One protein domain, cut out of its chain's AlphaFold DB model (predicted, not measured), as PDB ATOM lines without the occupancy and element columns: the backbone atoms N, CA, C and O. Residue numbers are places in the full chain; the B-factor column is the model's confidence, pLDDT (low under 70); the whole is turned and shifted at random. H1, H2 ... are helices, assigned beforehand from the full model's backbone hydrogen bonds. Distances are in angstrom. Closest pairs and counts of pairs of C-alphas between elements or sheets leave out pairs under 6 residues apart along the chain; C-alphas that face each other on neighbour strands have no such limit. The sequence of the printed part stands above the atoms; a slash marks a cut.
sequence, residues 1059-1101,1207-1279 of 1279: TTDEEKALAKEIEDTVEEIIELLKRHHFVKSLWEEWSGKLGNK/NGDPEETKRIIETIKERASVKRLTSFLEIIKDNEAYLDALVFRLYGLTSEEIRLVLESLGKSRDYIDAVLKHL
ATOM      1  N   THR A1059     139.522 117.323 137.199       87.44
ATOM      2  CA  THR A1059     139.334 116.002 136.579       87.44
ATOM      3  C   THR A1059     138.468 116.051 135.324       87.44
ATOM      4  O   THR A1059     138.773 115.353 134.352       87.44
ATOM      5  N   THR A1060     137.438 116.897 135.307       90.12
ATOM      6  CA  THR A1060     136.564 117.114 134.144       90.12
ATOM      7  C   THR A1060     137.131 118.178 133.204       90.12
ATOM      8  O   THR A1060     138.036 118.929 133.568       90.12
ATOM      9  N   ASP A1061     136.624 118.256 131.974       90.12
ATOM     10  CA  ASP A1061     137.095 119.265 131.019       90.12
ATOM     11  C   ASP A1061     136.666 120.691 131.410       90.12
ATOM     12  O   ASP A1061     137.433 121.628 131.190       90.12
ATOM     13  N   GLU A1062     135.519 120.851 132.079       90.75
ATOM     14  CA  GLU A1062     135.108 122.128 132.681       90.75
ATOM     15  C   GLU A1062     136.050 122.527 133.827       90.75
ATOM     16  O   GLU A1062     136.552 123.648 133.854       90.75
ATOM     17  N   GLU A1063     136.384 121.597 134.730       91.56
ATOM     18  CA  GLU A1063     137.331 121.865 135.822       91.56
ATOM     19  C   GLU A1063     138.737 122.202 135.297       91.56
ATOM     20  O   GLU A1063     139.425 123.044 135.872       91.56
ATOM     21  N   LYS A1064     139.185 121.580 134.196       91.81
ATOM     22  CA  LYS A1064     140.469 121.917 133.552       91.81
ATOM     23  C   LYS A1064     140.448 123.309 132.922       91.81
ATOM     24  O   LYS A1064     141.468 123.995 132.970       91.81
ATOM     25  N   ALA A1065     139.321 123.724 132.340       92.44
ATOM     26  CA  ALA A1065     139.153 125.080 131.826       92.44
ATOM     27  C   ALA A1065     139.207 126.108 132.969       92.44
ATOM     28  O   ALA A1065     139.991 127.051 132.886       92.44
ATOM     29  N   LEU A1066     138.489 125.852 134.071       92.81
ATOM     30  CA  LEU A1066     138.545 126.672 135.289       92.81
ATOM     31  C   LEU A1066     139.963 126.742 135.870       92.81
ATOM     32  O   LEU A1066     140.436 127.815 136.224       92.81
ATOM     33  N   ALA A1067     140.676 125.615 135.943       92.81
ATOM     34  CA  ALA A1067     142.051 125.586 136.436       92.81
ATOM     35  C   ALA A1067     142.996 126.434 135.574       92.81
ATOM     36  O   ALA A1067     143.870 127.110 136.113       92.81
ATOM     37  N   LYS A1068     142.809 126.436 134.250       94.31
ATOM     38  CA  LYS A1068     143.581 127.291 133.345       94.31
ATOM     39  C   LYS A1068     143.270 128.774 133.564       94.31
ATOM     40  O   LYS A1068     144.191 129.575 133.659       94.31
ATOM     41  N   GLU A1069     142.000 129.121 133.717       95.88
ATOM     42  CA  GLU A1069     141.570 130.492 133.997       95.88
ATOM     43  C   GLU A1069     142.087 131.009 135.352       95.88
ATOM     44  O   GLU A1069     142.556 132.144 135.465       95.88
ATOM     45  N   ILE A1070     142.110 130.139 136.365       95.94
ATOM     46  CA  ILE A1070     142.765 130.377 137.658       95.94
ATOM     47  C   ILE A1070     144.257 130.699 137.465       95.94
ATOM     48  O   ILE A1070     144.776 131.643 138.063       95.94
ATOM     49  N   GLU A1071     144.969 129.928 136.639       95.12
ATOM     50  CA  GLU A1071     146.396 130.152 136.374       95.12
ATOM     51  C   GLU A1071     146.671 131.460 135.625       95.12
ATOM     52  O   GLU A1071     147.655 132.140 135.941       95.12
ATOM     53  N   ASP A1072     145.818 131.808 134.662       95.94
ATOM     54  CA  ASP A1072     145.911 133.043 133.882       95.94
ATOM     55  C   ASP A1072     145.663 134.268 134.781       95.94
ATOM     56  O   ASP A1072     146.467 135.203 134.787       95.94
ATOM     57  N   THR A1073     144.646 134.204 135.650       95.75
ATOM     58  CA  THR A1073     144.346 135.249 136.648       95.75
ATOM     59  C   THR A1073     145.515 135.453 137.621       95.75
ATOM     60  O   THR A1073     145.885 136.582 137.945       95.75
ATOM     61  N   VAL A1074     146.161 134.370 138.071       94.81
ATOM     62  CA  VAL A1074     147.352 134.460 138.935       94.81
ATOM     63  C   VAL A1074     148.535 135.114 138.222       94.81
ATOM     64  O   VAL A1074     149.264 135.890 138.846       94.81
ATOM     65  N   GLU A1075     148.754 134.825 136.937       94.12
ATOM     66  CA  GLU A1075     149.806 135.493 136.161       94.12
ATOM     67  C   GLU A1075     149.529 136.996 136.042       94.12
ATOM     68  O   GLU A1075     150.446 137.800 136.223       94.12
ATOM     69  N   GLU A1076     148.271 137.381 135.825       94.06
ATOM     70  CA  GLU A1076     147.864 138.784 135.780       94.06
ATOM     71  C   GLU A1076     148.105 139.491 137.120       94.06
ATOM     72  O   GLU A1076     148.741 140.546 137.153       94.06
ATOM     73  N   ILE A1077     147.699 138.882 138.243       93.56
ATOM     74  CA  ILE A1077     147.975 139.406 139.592       93.56
ATOM     75  C   ILE A1077     149.483 139.608 139.797       93.56
ATOM     76  O   ILE A1077     149.915 140.653 140.289       93.56
ATOM     77  N   ILE A1078     150.308 138.632 139.406       91.56
ATOM     78  CA  ILE A1078     151.770 138.720 139.523       91.56
ATOM     79  C   ILE A1078     152.328 139.872 138.683       91.56
ATOM     80  O   ILE A1078     153.198 140.605 139.158       91.56
ATOM     81  N   GLU A1079     151.858 140.041 137.450       90.56
ATOM     82  CA  GLU A1079     152.313 141.108 136.558       90.56
ATOM     83  C   GLU A1079     151.913 142.495 137.084       90.56
ATOM     84  O   GLU A1079     152.742 143.408 137.125       90.56
ATOM     85  N   LEU A1080     150.689 142.640 137.597       89.38
ATOM     86  CA  LEU A1080     150.231 143.863 138.259       89.38
ATOM     87  C   LEU A1080     151.062 144.175 139.513       89.38
ATOM     88  O   LEU A1080     151.442 145.326 139.726       89.38
ATOM     89  N   LEU A1081     151.417 143.162 140.310       88.00
ATOM     90  CA  LEU A1081     152.275 143.331 141.488       88.00
ATOM     91  C   LEU A1081     153.707 143.737 141.120       88.00
ATOM     92  O   LEU A1081     154.290 144.581 141.802       88.00
ATOM     93  N   LYS A1082     154.275 143.191 140.035       87.12
ATOM     94  CA  LYS A1082     155.582 143.630 139.512       87.12
ATOM     95  C   LYS A1082     155.541 145.093 139.087       87.12
ATOM     96  O   LYS A1082     156.449 145.846 139.433       87.12
ATOM     97  N   ARG A1083     154.483 145.510 138.383       84.75
ATOM     98  CA  ARG A1083     154.285 146.910 137.972       84.75
ATOM     99  C   ARG A1083     154.108 147.833 139.170       84.75
ATOM    100  O   ARG A1083     154.753 148.875 139.225       84.75
ATOM    101  N   HIS A1084     153.306 147.434 140.155       83.62
ATOM    102  CA  HIS A1084     153.146 148.193 141.392       83.62
ATOM    103  C   HIS A1084     154.480 148.351 142.134       83.62
ATOM    104  O   HIS A1084     154.827 149.454 142.553       83.62
ATOM    105  N   HIS A1085     155.269 147.280 142.244       83.00
ATOM    106  CA  HIS A1085     156.597 147.351 142.850       83.00
ATOM    107  C   HIS A1085     157.551 148.252 142.055       83.00
ATOM    108  O   HIS A1085     158.264 149.051 142.655       83.00
ATOM    109  N   PHE A1086     157.520 148.192 140.721       84.06
ATOM    110  CA  PHE A1086     158.285 149.099 139.866       84.06
ATOM    111  C   PHE A1086     157.911 150.568 140.121       84.06
ATOM    112  O   PHE A1086     158.797 151.384 140.372       84.06
ATOM    113  N   VAL A1087     156.615 150.893 140.172       83.62
ATOM    114  CA  VAL A1087     156.120 152.234 140.530       83.62
ATOM    115  C   VAL A1087     156.611 152.661 141.909       83.62
ATOM    116  O   VAL A1087     157.119 153.770 142.055       83.62
ATOM    117  N   LYS A1088     156.512 151.780 142.911       80.25
ATOM    118  CA  LYS A1088     156.990 152.063 144.267       80.25
ATOM    119  C   LYS A1088     158.495 152.340 144.284       80.25
ATOM    120  O   LYS A1088     158.917 153.313 144.892       80.25
ATOM    121  N   SER A1089     159.291 151.540 143.573       81.38
ATOM    122  CA  SER A1089     160.746 151.725 143.483       81.38
ATOM    123  C   SER A1089     161.128 153.044 142.803       81.38
ATOM    124  O   SER A1089     162.032 153.734 143.270       81.38
ATOM    125  N   LEU A1090     160.395 153.447 141.758       82.12
ATOM    126  CA  LEU A1090     160.554 154.760 141.133       82.12
ATOM    127  C   LEU A1090     160.178 155.868 142.117       82.12
ATOM    128  O   LEU A1090     160.906 156.846 142.239       82.12
ATOM    129  N   TRP A1091     159.077 155.717 142.852       83.50
ATOM    130  CA  TRP A1091     158.695 156.682 143.876       83.50
ATOM    131  C   TRP A1091     159.755 156.802 144.977       83.50
ATOM    132  O   TRP A1091     160.107 157.924 145.317       83.50
ATOM    133  N   GLU A1092     160.320 155.698 145.478       77.25
ATOM    134  CA  GLU A1092     161.397 155.696 146.485       77.25
ATOM    135  C   GLU A1092     162.690 156.338 145.949       77.25
ATOM    136  O   GLU A1092     163.323 157.152 146.626       77.25
ATOM    137  N   GLU A1093     163.081 156.011 144.712       79.38
ATOM    138  CA  GLU A1093     164.254 156.598 144.055       79.38
ATOM    139  C   GLU A1093     164.105 158.115 143.921       79.38
ATOM    140  O   GLU A1093     165.029 158.875 144.231       79.38
ATOM    141  N   TRP A1094     162.946 158.561 143.440       74.19
ATOM    142  CA  TRP A1094     162.680 159.972 143.230       74.19
ATOM    143  C   TRP A1094     162.511 160.686 144.566       74.19
ATOM    144  O   TRP A1094     163.216 161.661 144.801       74.19
ATOM    145  N   SER A1095     161.700 160.179 145.494       71.94
ATOM    146  CA  SER A1095     161.488 160.784 146.819       71.94
ATOM    147  C   SER A1095     162.797 160.974 147.600       71.94
ATOM    148  O   SER A1095     162.998 162.023 148.219       71.94
ATOM    149  N   GLY A1096     163.740 160.032 147.487       66.50
ATOM    150  CA  GLY A1096     165.084 160.136 148.061       66.50
ATOM    151  C   GLY A1096     165.981 161.196 147.404       66.50
ATOM    152  O   GLY A1096     166.803 161.804 148.088       66.50
ATOM    153  N   LYS A1097     165.811 161.468 146.103       66.00
ATOM    154  CA  LYS A1097     166.546 162.515 145.363       66.00
ATOM    155  C   LYS A1097     165.996 163.929 145.586       66.00
ATOM    156  O   LYS A1097     166.659 164.898 145.226       66.00
ATOM    157  N   LEU A1098     164.803 164.048 146.163       61.12
ATOM    158  CA  LEU A1098     164.030 165.293 146.239       61.12
ATOM    159  C   LEU A1098     164.144 166.035 147.577       61.12
ATOM    160  O   LEU A1098     163.739 167.191 147.686       61.12
ATOM    161  N   GLY A1099     164.681 165.394 148.614       57.19
ATOM    162  CA  GLY A1099     164.662 165.940 149.967       57.19
ATOM    163  C   GLY A1099     165.777 166.945 150.254       57.19
ATOM    164  O   GLY A1099     166.904 166.546 150.534       57.19
ATOM    165  N   ASN A1100     165.437 168.234 150.350       60.00
ATOM    166  CA  ASN A1100     166.142 169.153 151.255       60.00
ATOM    167  C   ASN A1100     165.415 169.323 152.611       60.00
ATOM    168  O   ASN A1100     166.032 169.790 153.569       60.00
ATOM    169  N   LYS A1101     164.142 168.888 152.734       68.81
ATOM    170  CA  LYS A1101     163.377 168.770 153.996       68.81
ATOM    171  C   LYS A1101     162.366 167.609 153.967       68.81
ATOM    172  O   LYS A1101     161.722 167.357 152.954       68.81
ATOM    173  N   ASN A1207     161.107 172.449 149.661       69.31
ATOM    174  CA  ASN A1207     160.807 173.729 150.326       69.31
ATOM    175  C   ASN A1207     159.377 173.859 150.912       69.31
ATOM    176  O   ASN A1207     158.991 174.935 151.364       69.31
ATOM    177  N   GLY A1208     158.605 172.769 150.977       69.88
ATOM    178  CA  GLY A1208     157.186 172.782 151.326       69.88
ATOM    179  C   GLY A1208     156.248 173.313 150.232       69.88
ATOM    180  O   GLY A1208     155.162 173.752 150.598       69.88
ATOM    181  N   ASP A1209     156.655 173.294 148.958       78.69
ATOM    182  CA  ASP A1209     155.856 173.714 147.796       78.69
ATOM    183  C   ASP A1209     155.047 172.530 147.203       78.69
ATOM    184  O   ASP A1209     155.645 171.542 146.747       78.69
ATOM    185  N   PRO A1210     153.700 172.591 147.206       83.94
ATOM    186  CA  PRO A1210     152.863 171.551 146.615       83.94
ATOM    187  C   PRO A1210     152.995 171.441 145.087       83.94
ATOM    188  O   PRO A1210     152.955 170.332 144.566       83.94
ATOM    189  N   GLU A1211     153.187 172.535 144.345       83.75
ATOM    190  CA  GLU A1211     153.229 172.469 142.871       83.75
ATOM    191  C   GLU A1211     154.479 171.751 142.365       83.75
ATOM    192  O   GLU A1211     154.420 170.946 141.433       83.75
ATOM    193  N   GLU A1212     155.613 171.964 143.026       78.19
ATOM    194  CA  GLU A1212     156.831 171.246 142.668       78.19
ATOM    195  C   GLU A1212     156.706 169.753 143.007       78.19
ATOM    196  O   GLU A1212     157.070 168.905 142.196       78.19
ATOM    197  N   THR A1213     156.093 169.421 144.152       81.38
ATOM    198  CA  THR A1213     155.789 168.031 144.545       81.38
ATOM    199  C   THR A1213     154.867 167.348 143.524       81.38
ATOM    200  O   THR A1213     155.087 166.190 143.165       81.38
ATOM    201  N   LYS A1214     153.878 168.076 142.994       85.69
ATOM    202  CA  LYS A1214     152.970 167.594 141.947       85.69
ATOM    203  C   LYS A1214     153.709 167.227 140.653       85.69
ATOM    204  O   LYS A1214     153.503 166.125 140.145       85.69
ATOM    205  N   ARG A1215     154.617 168.080 140.159       81.12
ATOM    206  CA  ARG A1215     155.403 167.822 138.929       81.12
ATOM    207  C   ARG A1215     156.185 166.510 138.973       81.12
ATOM    208  O   ARG A1215     156.367 165.836 137.961       81.12
ATOM    209  N   ILE A1216     156.660 166.128 140.153       76.06
ATOM    210  CA  ILE A1216     157.382 164.867 140.353       76.06
ATOM    211  C   ILE A1216     156.453 163.676 140.223       76.06
ATOM    212  O   ILE A1216     156.811 162.695 139.575       76.06
ATOM    213  N   ILE A1217     155.277 163.740 140.844       83.81
ATOM    214  CA  ILE A1217     154.287 162.673 140.723       83.81
ATOM    215  C   ILE A1217     153.873 162.511 139.259       83.81
ATOM    216  O   ILE A1217     153.814 161.383 138.777       83.81
ATOM    217  N   GLU A1218     153.708 163.611 138.523       85.44
ATOM    218  CA  GLU A1218     153.501 163.588 137.068       85.44
ATOM    219  C   GLU A1218     154.684 162.938 136.325       85.44
ATOM    220  O   GLU A1218     154.481 162.052 135.498       85.44
ATOM    221  N   THR A1219     155.929 163.256 136.691       81.44
ATOM    222  CA  THR A1219     157.129 162.629 136.102       81.44
ATOM    223  C   THR A1219     157.196 161.118 136.375       81.44
ATOM    224  O   THR A1219     157.566 160.332 135.499       81.44
ATOM    225  N   ILE A1220     156.841 160.678 137.589       82.50
ATOM    226  CA  ILE A1220     156.780 159.253 137.947       82.50
ATOM    227  C   ILE A1220     155.677 158.568 137.135       82.50
ATOM    228  O   ILE A1220     155.916 157.489 136.594       82.50
ATOM    229  N   LYS A1221     154.502 159.197 136.999       84.69
ATOM    230  CA  LYS A1221     153.386 158.705 136.176       84.69
ATOM    231  C   LYS A1221     153.793 158.515 134.717       84.69
ATOM    232  O   LYS A1221     153.541 157.450 134.155       84.69
ATOM    233  N   GLU A1222     154.481 159.491 134.128       84.81
ATOM    234  CA  GLU A1222     155.000 159.407 132.759       84.81
ATOM    235  C   GLU A1222     156.005 158.262 132.600       84.81
ATOM    236  O   GLU A1222     155.855 157.416 131.716       84.81
ATOM    237  N   ARG A1223     157.000 158.170 133.494       81.31
ATOM    238  CA  ARG A1223     158.023 157.110 133.444       81.31
ATOM    239  C   ARG A1223     157.460 155.714 133.669       81.31
ATOM    240  O   ARG A1223     157.929 154.765 133.047       81.31
ATOM    241  N   ALA A1224     156.477 155.587 134.550       79.00
ATOM    242  CA  ALA A1224     155.778 154.333 134.781       79.00
ATOM    243  C   ALA A1224     154.700 154.045 133.722       79.00
ATOM    244  O   ALA A1224     154.179 152.934 133.692       79.00
ATOM    245  N   SER A1225     154.387 155.008 132.844       82.25
ATOM    246  CA  SER A1225     153.315 154.926 131.842       82.25
ATOM    247  C   SER A1225     151.936 154.638 132.454       82.25
ATOM    248  O   SER A1225     151.189 153.786 131.973       82.25
ATOM    249  N   VAL A1226     151.589 155.350 133.532       80.25
ATOM    250  CA  VAL A1226     150.335 155.168 134.286       80.25
ATOM    251  C   VAL A1226     149.581 156.477 134.462       80.25
ATOM    252  O   VAL A1226     150.183 157.530 134.634       80.25
ATOM    253  N   LYS A1227     148.243 156.413 134.470       79.75
ATOM    254  CA  LYS A1227     147.395 157.582 134.774       79.75
ATOM    255  C   LYS A1227     147.334 157.881 136.276       79.75
ATOM    256  O   LYS A1227     147.400 159.039 136.677       79.75
ATOM    257  N   ARG A1228     147.232 156.831 137.096       81.06
ATOM    258  CA  ARG A1228     147.288 156.886 138.565       81.06
ATOM    259  C   ARG A1228     148.288 155.865 139.079       81.06
ATOM    260  O   ARG A1228     148.339 154.745 138.562       81.06
ATOM    261  N   LEU A1229     149.039 156.226 140.109       76.19
ATOM    262  CA  LEU A1229     150.034 155.366 140.744       76.19
ATOM    263  C   LEU A1229     149.388 154.187 141.501       76.19
ATOM    264  O   LEU A1229     150.028 153.153 141.692       76.19
ATOM    265  N   THR A1230     148.113 154.309 141.885       75.69
ATOM    266  CA  THR A1230     147.348 153.282 142.620       75.69
ATOM    267  C   THR A1230     146.483 152.374 141.738       75.69
ATOM    268  O   THR A1230     145.971 151.379 142.249       75.69
ATOM    269  N   SER A1231     146.374 152.641 140.424       73.44
ATOM    270  CA  SER A1231     145.452 151.944 139.493       73.44
ATOM    271  C   SER A1231     145.506 150.414 139.577       73.44
ATOM    272  O   SER A1231     144.513 149.735 139.354       73.44
ATOM    273  N   PHE A1232     146.680 149.858 139.875       79.94
ATOM    274  CA  PHE A1232     146.898 148.414 139.903       79.94
ATOM    275  C   PHE A1232     146.324 147.733 141.145       79.94
ATOM    276  O   PHE A1232     145.974 146.563 141.072       79.94
ATOM    277  N   LEU A1233     146.245 148.425 142.286       76.50
ATOM    278  CA  LEU A1233     145.851 147.807 143.557       76.50
ATOM    279  C   LEU A1233     144.361 147.456 143.590       76.50
ATOM    280  O   LEU A1233     143.998 146.410 144.120       76.50
ATOM    281  N   GLU A1234     143.518 148.302 142.998       78.25
ATOM    282  CA  GLU A1234     142.085 148.030 142.848       78.25
ATOM    283  C   GLU A1234     141.852 146.836 141.918       78.25
ATOM    284  O   GLU A1234     141.111 145.924 142.270       78.25
ATOM    285  N   ILE A1235     142.567 146.790 140.788       84.69
ATOM    286  CA  ILE A1235     142.499 145.670 139.837       84.69
ATOM    287  C   ILE A1235     142.998 144.376 140.491       84.69
ATOM    288  O   ILE A1235     142.386 143.331 140.324       84.69
ATOM    289  N   ILE A1236     144.073 144.426 141.288       88.38
ATOM    290  CA  ILE A1236     144.549 143.252 142.038       88.38
ATOM    291  C   ILE A1236     143.472 142.758 143.010       88.38
ATOM    292  O   ILE A1236     143.253 141.554 143.083       88.38
ATOM    293  N   LYS A1237     142.806 143.656 143.752       86.69
ATOM    294  CA  LYS A1237     141.728 143.278 144.684       86.69
ATOM    295  C   LYS A1237     140.552 142.623 143.952       86.69
ATOM    296  O   LYS A1237     140.060 141.602 144.426       86.69
ATOM    297  N   ASP A1238     140.138 143.175 142.812       90.31
ATOM    298  CA  ASP A1238     139.069 142.601 141.984       90.31
ATOM    299  C   ASP A1238     139.480 141.243 141.393       90.31
ATOM    300  O   ASP A1238     138.736 140.273 141.513       90.31
ATOM    301  N   ASN A1239     140.712 141.113 140.888       94.06
ATOM    302  CA  ASN A1239     141.250 139.839 140.401       94.06
ATOM    303  C   ASN A1239     141.385 138.796 141.525       94.06
ATOM    304  O   ASN A1239     141.181 137.610 141.284       94.06
ATOM    305  N   GLU A1240     141.705 139.196 142.761       93.75
ATOM    306  CA  GLU A1240     141.674 138.289 143.916       93.75
ATOM    307  C   GLU A1240     140.243 137.839 144.251       93.75
ATOM    308  O   GLU A1240     140.058 136.688 144.638       93.75
ATOM    309  N   ALA A1241     139.238 138.714 144.124       94.69
ATOM    310  CA  ALA A1241     137.830 138.350 144.303       94.69
ATOM    311  C   ALA A1241     137.346 137.403 143.190       94.69
ATOM    312  O   ALA A1241     136.714 136.385 143.476       94.69
ATOM    313  N   TYR A1242     137.712 137.689 141.936       97.00
ATOM    314  CA  TYR A1242     137.451 136.823 140.788       97.00
ATOM    315  C   TYR A1242     138.087 135.441 140.968       97.00
ATOM    316  O   TYR A1242     137.438 134.412 140.795       97.00
ATOM    317  N   LEU A1243     139.346 135.404 141.409       96.38
ATOM    318  CA  LEU A1243     140.053 134.162 141.693       96.38
ATOM    319  C   LEU A1243     139.345 133.331 142.771       96.38
ATOM    320  O   LEU A1243     139.195 132.121 142.605       96.38
ATOM    321  N   ASP A1244     138.907 133.960 143.864       96.50
ATOM    322  CA  ASP A1244     138.150 133.266 144.906       96.50
ATOM    323  C   ASP A1244     136.820 132.726 144.359       96.50
ATOM    324  O   ASP A1244     136.501 131.572 144.630       96.50
ATOM    325  N   ALA A1245     136.093 133.484 143.528       96.62
ATOM    326  CA  ALA A1245     134.876 133.017 142.853       96.62
ATOM    327  C   ALA A1245     135.127 131.752 142.007       96.62
ATOM    328  O   ALA A1245     134.414 130.753 142.152       96.62
ATOM    329  N   LEU A1246     136.192 131.744 141.196       96.56
ATOM    330  CA  LEU A1246     136.597 130.579 140.399       96.56
ATOM    331  C   LEU A1246     136.944 129.369 141.278       96.56
ATOM    332  O   LEU A1246     136.530 128.243 140.988       96.56
ATOM    333  N   VAL A1247     137.684 129.584 142.371       95.38
ATOM    334  CA  VAL A1247     138.046 128.510 143.305       95.38
ATOM    335  C   VAL A1247     136.807 127.991 144.037       95.38
ATOM    336  O   VAL A1247     136.632 126.779 144.144       95.38
ATOM    337  N   PHE A1248     135.898 128.854 144.493       95.81
ATOM    338  CA  PHE A1248     134.646 128.428 145.118       95.81
ATOM    339  C   PHE A1248     133.780 127.599 144.168       95.81
ATOM    340  O   PHE A1248     133.263 126.558 144.583       95.81
ATOM    341  N   ARG A1249     133.692 127.994 142.889       94.19
ATOM    342  CA  ARG A1249     133.018 127.214 141.842       94.19
ATOM    343  C   ARG A1249     133.675 125.850 141.638       94.19
ATOM    344  O   ARG A1249     132.965 124.855 141.534       94.19
ATOM    345  N   LEU A1250     135.007 125.774 141.663       93.69
ATOM    346  CA  LEU A1250     135.748 124.508 141.581       93.69
ATOM    347  C   LEU A1250     135.429 123.560 142.757       93.69
ATOM    348  O   LEU A1250     135.367 122.345 142.573       93.69
ATOM    349  N   TYR A1251     135.195 124.100 143.956       93.31
ATOM    350  CA  TYR A1251     134.734 123.334 145.123       93.31
ATOM    351  C   TYR A1251     133.203 123.155 145.183       93.31
ATOM    352  O   TYR A1251     132.698 122.454 146.061       93.31
ATOM    353  N   GLY A1252     132.458 123.759 144.252       92.06
ATOM    354  CA  GLY A1252     131.008 123.636 144.119       92.06
ATOM    355  C   GLY A1252     130.187 124.369 145.182       92.06
ATOM    356  O   GLY A1252     129.038 123.986 145.397       92.06
ATOM    357  N   LEU A1253     130.742 125.360 145.889       94.25
ATOM    358  CA  LEU A1253     130.018 126.077 146.950       94.25
ATOM    359  C   LEU A1253     128.884 126.955 146.389       94.25
ATOM    360  O   LEU A1253     128.968 127.492 145.289       94.25
ATOM    361  N   THR A1254     127.824 127.105 147.178       94.19
ATOM    362  CA  THR A1254     126.689 128.005 146.934       94.19
ATOM    363  C   THR A1254     126.994 129.421 147.427       94.19
ATOM    364  O   THR A1254     127.865 129.620 148.274       94.19
ATOM    365  N   SER A1255     126.241 130.418 146.961       92.94
ATOM    366  CA  SER A1255     126.409 131.818 147.379       92.94
ATOM    367  C   SER A1255     126.280 132.028 148.896       92.94
ATOM    368  O   SER A1255     126.985 132.865 149.458       92.94
ATOM    369  N   GLU A1256     125.419 131.261 149.575       91.88
ATOM    370  CA  GLU A1256     125.261 131.327 151.036       91.88
ATOM    371  C   GLU A1256     126.471 130.739 151.776       91.88
ATOM    372  O   GLU A1256     126.986 131.361 152.706       91.88
ATOM    373  N   GLU A1257     126.973 129.581 151.333       93.94
ATOM    374  CA  GLU A1257     128.187 128.966 151.889       93.94
ATOM    375  C   GLU A1257     129.407 129.885 151.708       93.94
ATOM    376  O   GLU A1257     130.222 130.034 152.617       93.94
ATOM    377  N   ILE A1258     129.516 130.539 150.547       94.94
ATOM    378  CA  ILE A1258     130.604 131.473 150.221       94.94
ATOM    379  C   ILE A1258     130.562 132.692 151.135       94.94
ATOM    380  O   ILE A1258     131.595 133.090 151.677       94.94
ATOM    381  N   ARG A1259     129.370 133.257 151.348       93.50
ATOM    382  CA  ARG A1259     129.177 134.374 152.273       93.50
ATOM    383  C   ARG A1259     129.636 134.002 153.683       93.50
ATOM    384  O   ARG A1259     130.437 134.737 154.249       93.50
ATOM    385  N   LEU A1260     129.239 132.834 154.192       90.19
ATOM    386  CA  LEU A1260     129.656 132.350 155.515       90.19
ATOM    387  C   LEU A1260     131.183 132.224 155.627       90.19
ATOM    388  O   LEU A1260     131.781 132.692 156.597       90.19
ATOM    389  N   VAL A1261     131.833 131.626 154.623       92.25
ATOM    390  CA  VAL A1261     133.298 131.471 154.600       92.25
ATOM    391  C   VAL A1261     133.997 132.831 154.628       92.25
ATOM    392  O   VAL A1261     134.943 133.020 155.389       92.25
ATOM    393  N   LEU A1262     133.542 133.792 153.826       92.06
ATOM    394  CA  LEU A1262     134.173 135.110 153.749       92.06
ATOM    395  C   LEU A1262     133.898 135.970 154.993       92.06
ATOM    396  O   LEU A1262     134.815 136.639 155.468       92.06
ATOM    397  N   GLU A1263     132.688 135.914 155.552       85.38
ATOM    398  CA  GLU A1263     132.333 136.595 156.806       85.38
ATOM    399  C   GLU A1263     133.178 136.067 157.971       85.38
ATOM    400  O   GLU A1263     133.801 136.853 158.677       85.38
ATOM    401  N   SER A1264     133.324 134.744 158.103       82.88
ATOM    402  CA  SER A1264     134.170 134.137 159.149       82.88
ATOM    403  C   SER A1264     135.670 134.452 159.017       82.88
ATOM    404  O   SER A1264     136.441 134.256 159.955       82.88
ATOM    405  N   LEU A1265     136.105 134.941 157.852       83.69
ATOM    406  CA  LEU A1265     137.464 135.427 157.616       83.69
ATOM    407  C   LEU A1265     137.627 136.936 157.864       83.69
ATOM    408  O   LEU A1265     138.731 137.449 157.644       83.69
ATOM    409  N   GLY A1266     136.565 137.640 158.269       77.75
ATOM    410  CA  GLY A1266     136.574 139.090 158.474       77.75
ATOM    411  C   GLY A1266     136.782 139.869 157.172       77.75
ATOM    412  O   GLY A1266     137.500 140.876 157.143       77.75
ATOM    413  N   LYS A1267     136.258 139.359 156.046       82.62
ATOM    414  CA  LYS A1267     136.329 140.039 154.742       82.62
ATOM    415  C   LYS A1267     135.335 141.197 154.697       82.62
ATOM    416  O   LYS A1267     134.224 141.086 155.205       82.62
ATOM    417  N   SER A1268     135.718 142.298 154.048       78.62
ATOM    418  CA  SER A1268     134.828 143.451 153.894       78.62
ATOM    419  C   SER A1268     133.604 143.103 153.046       78.62
ATOM    420  O   SER A1268     133.665 142.261 152.146       78.62
ATOM    421  N   ARG A1269     132.498 143.806 153.301       79.56
ATOM    422  CA  ARG A1269     131.253 143.645 152.541       79.56
ATOM    423  C   ARG A1269     131.459 143.859 151.041       79.56
ATOM    424  O   ARG A1269     130.993 143.044 150.255       79.56
ATOM    425  N   ASP A1270     132.249 144.863 150.662       78.81
ATOM    426  CA  ASP A1270     132.587 145.136 149.259       78.81
ATOM    427  C   ASP A1270     133.314 143.962 148.591       78.81
ATOM    428  O   ASP A1270     133.048 143.644 147.434       78.81
ATOM    429  N   TYR A1271     134.216 143.288 149.315       86.19
ATOM    430  CA  TYR A1271     134.915 142.116 148.789       86.19
ATOM    431  C   TYR A1271     133.970 140.921 148.636       86.19
ATOM    432  O   TYR A1271     134.021 140.225 147.627       86.19
ATOM    433  N   ILE A1272     133.086 140.699 149.615       89.62
ATOM    434  CA  ILE A1272     132.065 139.643 149.555       89.62
ATOM    435  C   ILE A1272     131.138 139.872 148.360       89.62
ATOM    436  O   ILE A1272     130.924 138.960 147.566       89.62
ATOM    437  N   ASP A1273     130.629 141.092 148.204       89.81
ATOM    438  CA  ASP A1273     129.727 141.447 147.113       89.81
ATOM    439  C   ASP A1273     130.436 141.350 145.748       89.81
ATOM    440  O   ASP A1273     129.832 140.889 144.780       89.81
ATOM    441  N   ALA A1274     131.730 141.692 145.664       91.06
ATOM    442  CA  ALA A1274     132.535 141.491 144.457       91.06
ATOM    443  C   ALA A1274     132.686 140.003 144.095       91.06
ATOM    444  O   ALA A1274     132.441 139.635 142.949       91.06
ATOM    445  N   VAL A1275     133.020 139.136 145.062       94.56
ATOM    446  CA  VAL A1275     133.096 137.678 144.840       94.56
ATOM    447  C   VAL A1275     131.748 137.152 144.346       94.56
ATOM    448  O   VAL A1275     131.694 136.482 143.320       94.56
ATOM    449  N   LEU A1276     130.654 137.493 145.034       93.12
ATOM    450  CA  LEU A1276     129.305 137.030 144.694       93.12
ATOM    451  C   LEU A1276     128.799 137.542 143.341       93.12
ATOM    452  O   LEU A1276     127.949 136.895 142.746       93.12
ATOM    453  N   LYS A1277     129.290 138.692 142.871       93.88
ATOM    454  CA  LYS A1277     128.977 139.232 141.543       93.88
ATOM    455  C   LYS A1277     129.711 138.491 140.419       93.88
ATOM    456  O   LYS A1277     129.214 138.461 139.297       93.88
ATOM    457  N   HIS A1278     130.910 137.985 140.703       93.31
ATOM    458  CA  HIS A1278     131.731 137.222 139.757       93.31
ATOM    459  C   HIS A1278     131.281 135.760 139.615       93.31
ATOM    460  O   HIS A1278     131.515 135.161 138.565       93.31
ATOM    461  N   LEU A1279     130.665 135.198 140.664       86.69
ATOM    462  CA  LEU A1279     129.954 133.909 140.646       86.69
ATOM    463  C   LEU A1279     128.691 133.973 139.786       86.69
ATOM    464  O   LEU A1279     128.461 132.982 139.053       86.69
TER     465      LEU A1279
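What this domain is: This is residues 1059 to 1101 and 1207 to 1279 of the 1279 residues of the protein "Site-specific DNA-methyltransferase (adenine-specific)" of Thermococci archaeon (UniProt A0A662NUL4). One long helix, H1, makes the long axis of the model, and H3 runs back beside it, the opposite way. H2 packs slantwise on the later part of H1, near the end that faces the cut, while the small helical hairpin of H4 and H5 packs through H5 on the side of H3 away from H1. The printed part has 116 residues, with five named helices in the order H1, H2, H3, H4, H5 and no named strand; its class is all helix. The whole is loose, with a radius of gyration of the C-alphas of 19.5 A, and spans 60 by 29 by 19 A.

Where its parts are: H1 holds residues 1061 to 1098 and measures 55.5 A from first to last C-alpha; it begins at C-alpha 1061 (137.095, 119.265, 131.019) and ends at C-alpha 1098 (164.030, 165.293, 146.239). H2 holds residues 1210 to 1224 and measures 21.1 A. H3 holds residues 1231 to 1250 and measures 29.2 A. H4, residues 1255 to 1264, and H5, residues 1269 to 1278, measure 14.3 A each; H5 ends at C-alpha 1278 (131.731, 137.222, 139.757).

How they stand to each other: H1 and H3 touch at a shallow tilt of 21 degrees, opposite ways, and their closest C-alphas are those of Ile 1077 and Ile 1236, 5.7 A apart. H2 touches H1 at residues 1086 to 1094 of H1 alone, at a steep tilt of 42 degrees, opposite ways; the closest C-alphas are those of Val 1087 and Ala 1224, 6.1 A apart. H2 and H3 are apart. H5 touches H3 at residues 1238 to 1245 of H3 alone, at a steep tilt of 61 degrees, the same way; the closest C-alphas, of Ala 1241 and Val 1275, are 4.8 A apart. H4 and H5 form a helical hairpin with a shallow tilt of 31 degrees, and the C-alphas of Leu 1262 and Ile 1272, their closest, are 6.5 A apart. H3 and H4 are close but not clearly touching, with the C-alphas of Phe 1248 and Ile 1258 7.2 A apart. H4 and H5 are both apart from H1 and H2. Every O i to N i+4 pair is within hydrogen-bond range in H1, H2, H4 and H5, and 15 of 16 are in H3.

The domain as a whole: The C-alphas farthest apart, those of Thr 1060 and Asn 1207, are 63.7 A from each other. Residues 1102 to 1206 are not printed, and C-alphas 1101 and 1207 are 6.7 A apart across the cut. Of the links printed whole, H3 to H4 and H4 to H5 are tight and H2 to H3 is short. The mean pLDDT of the printed part is 85.8, with residues 1096 to 1101 and 1207 to 1208 under 70.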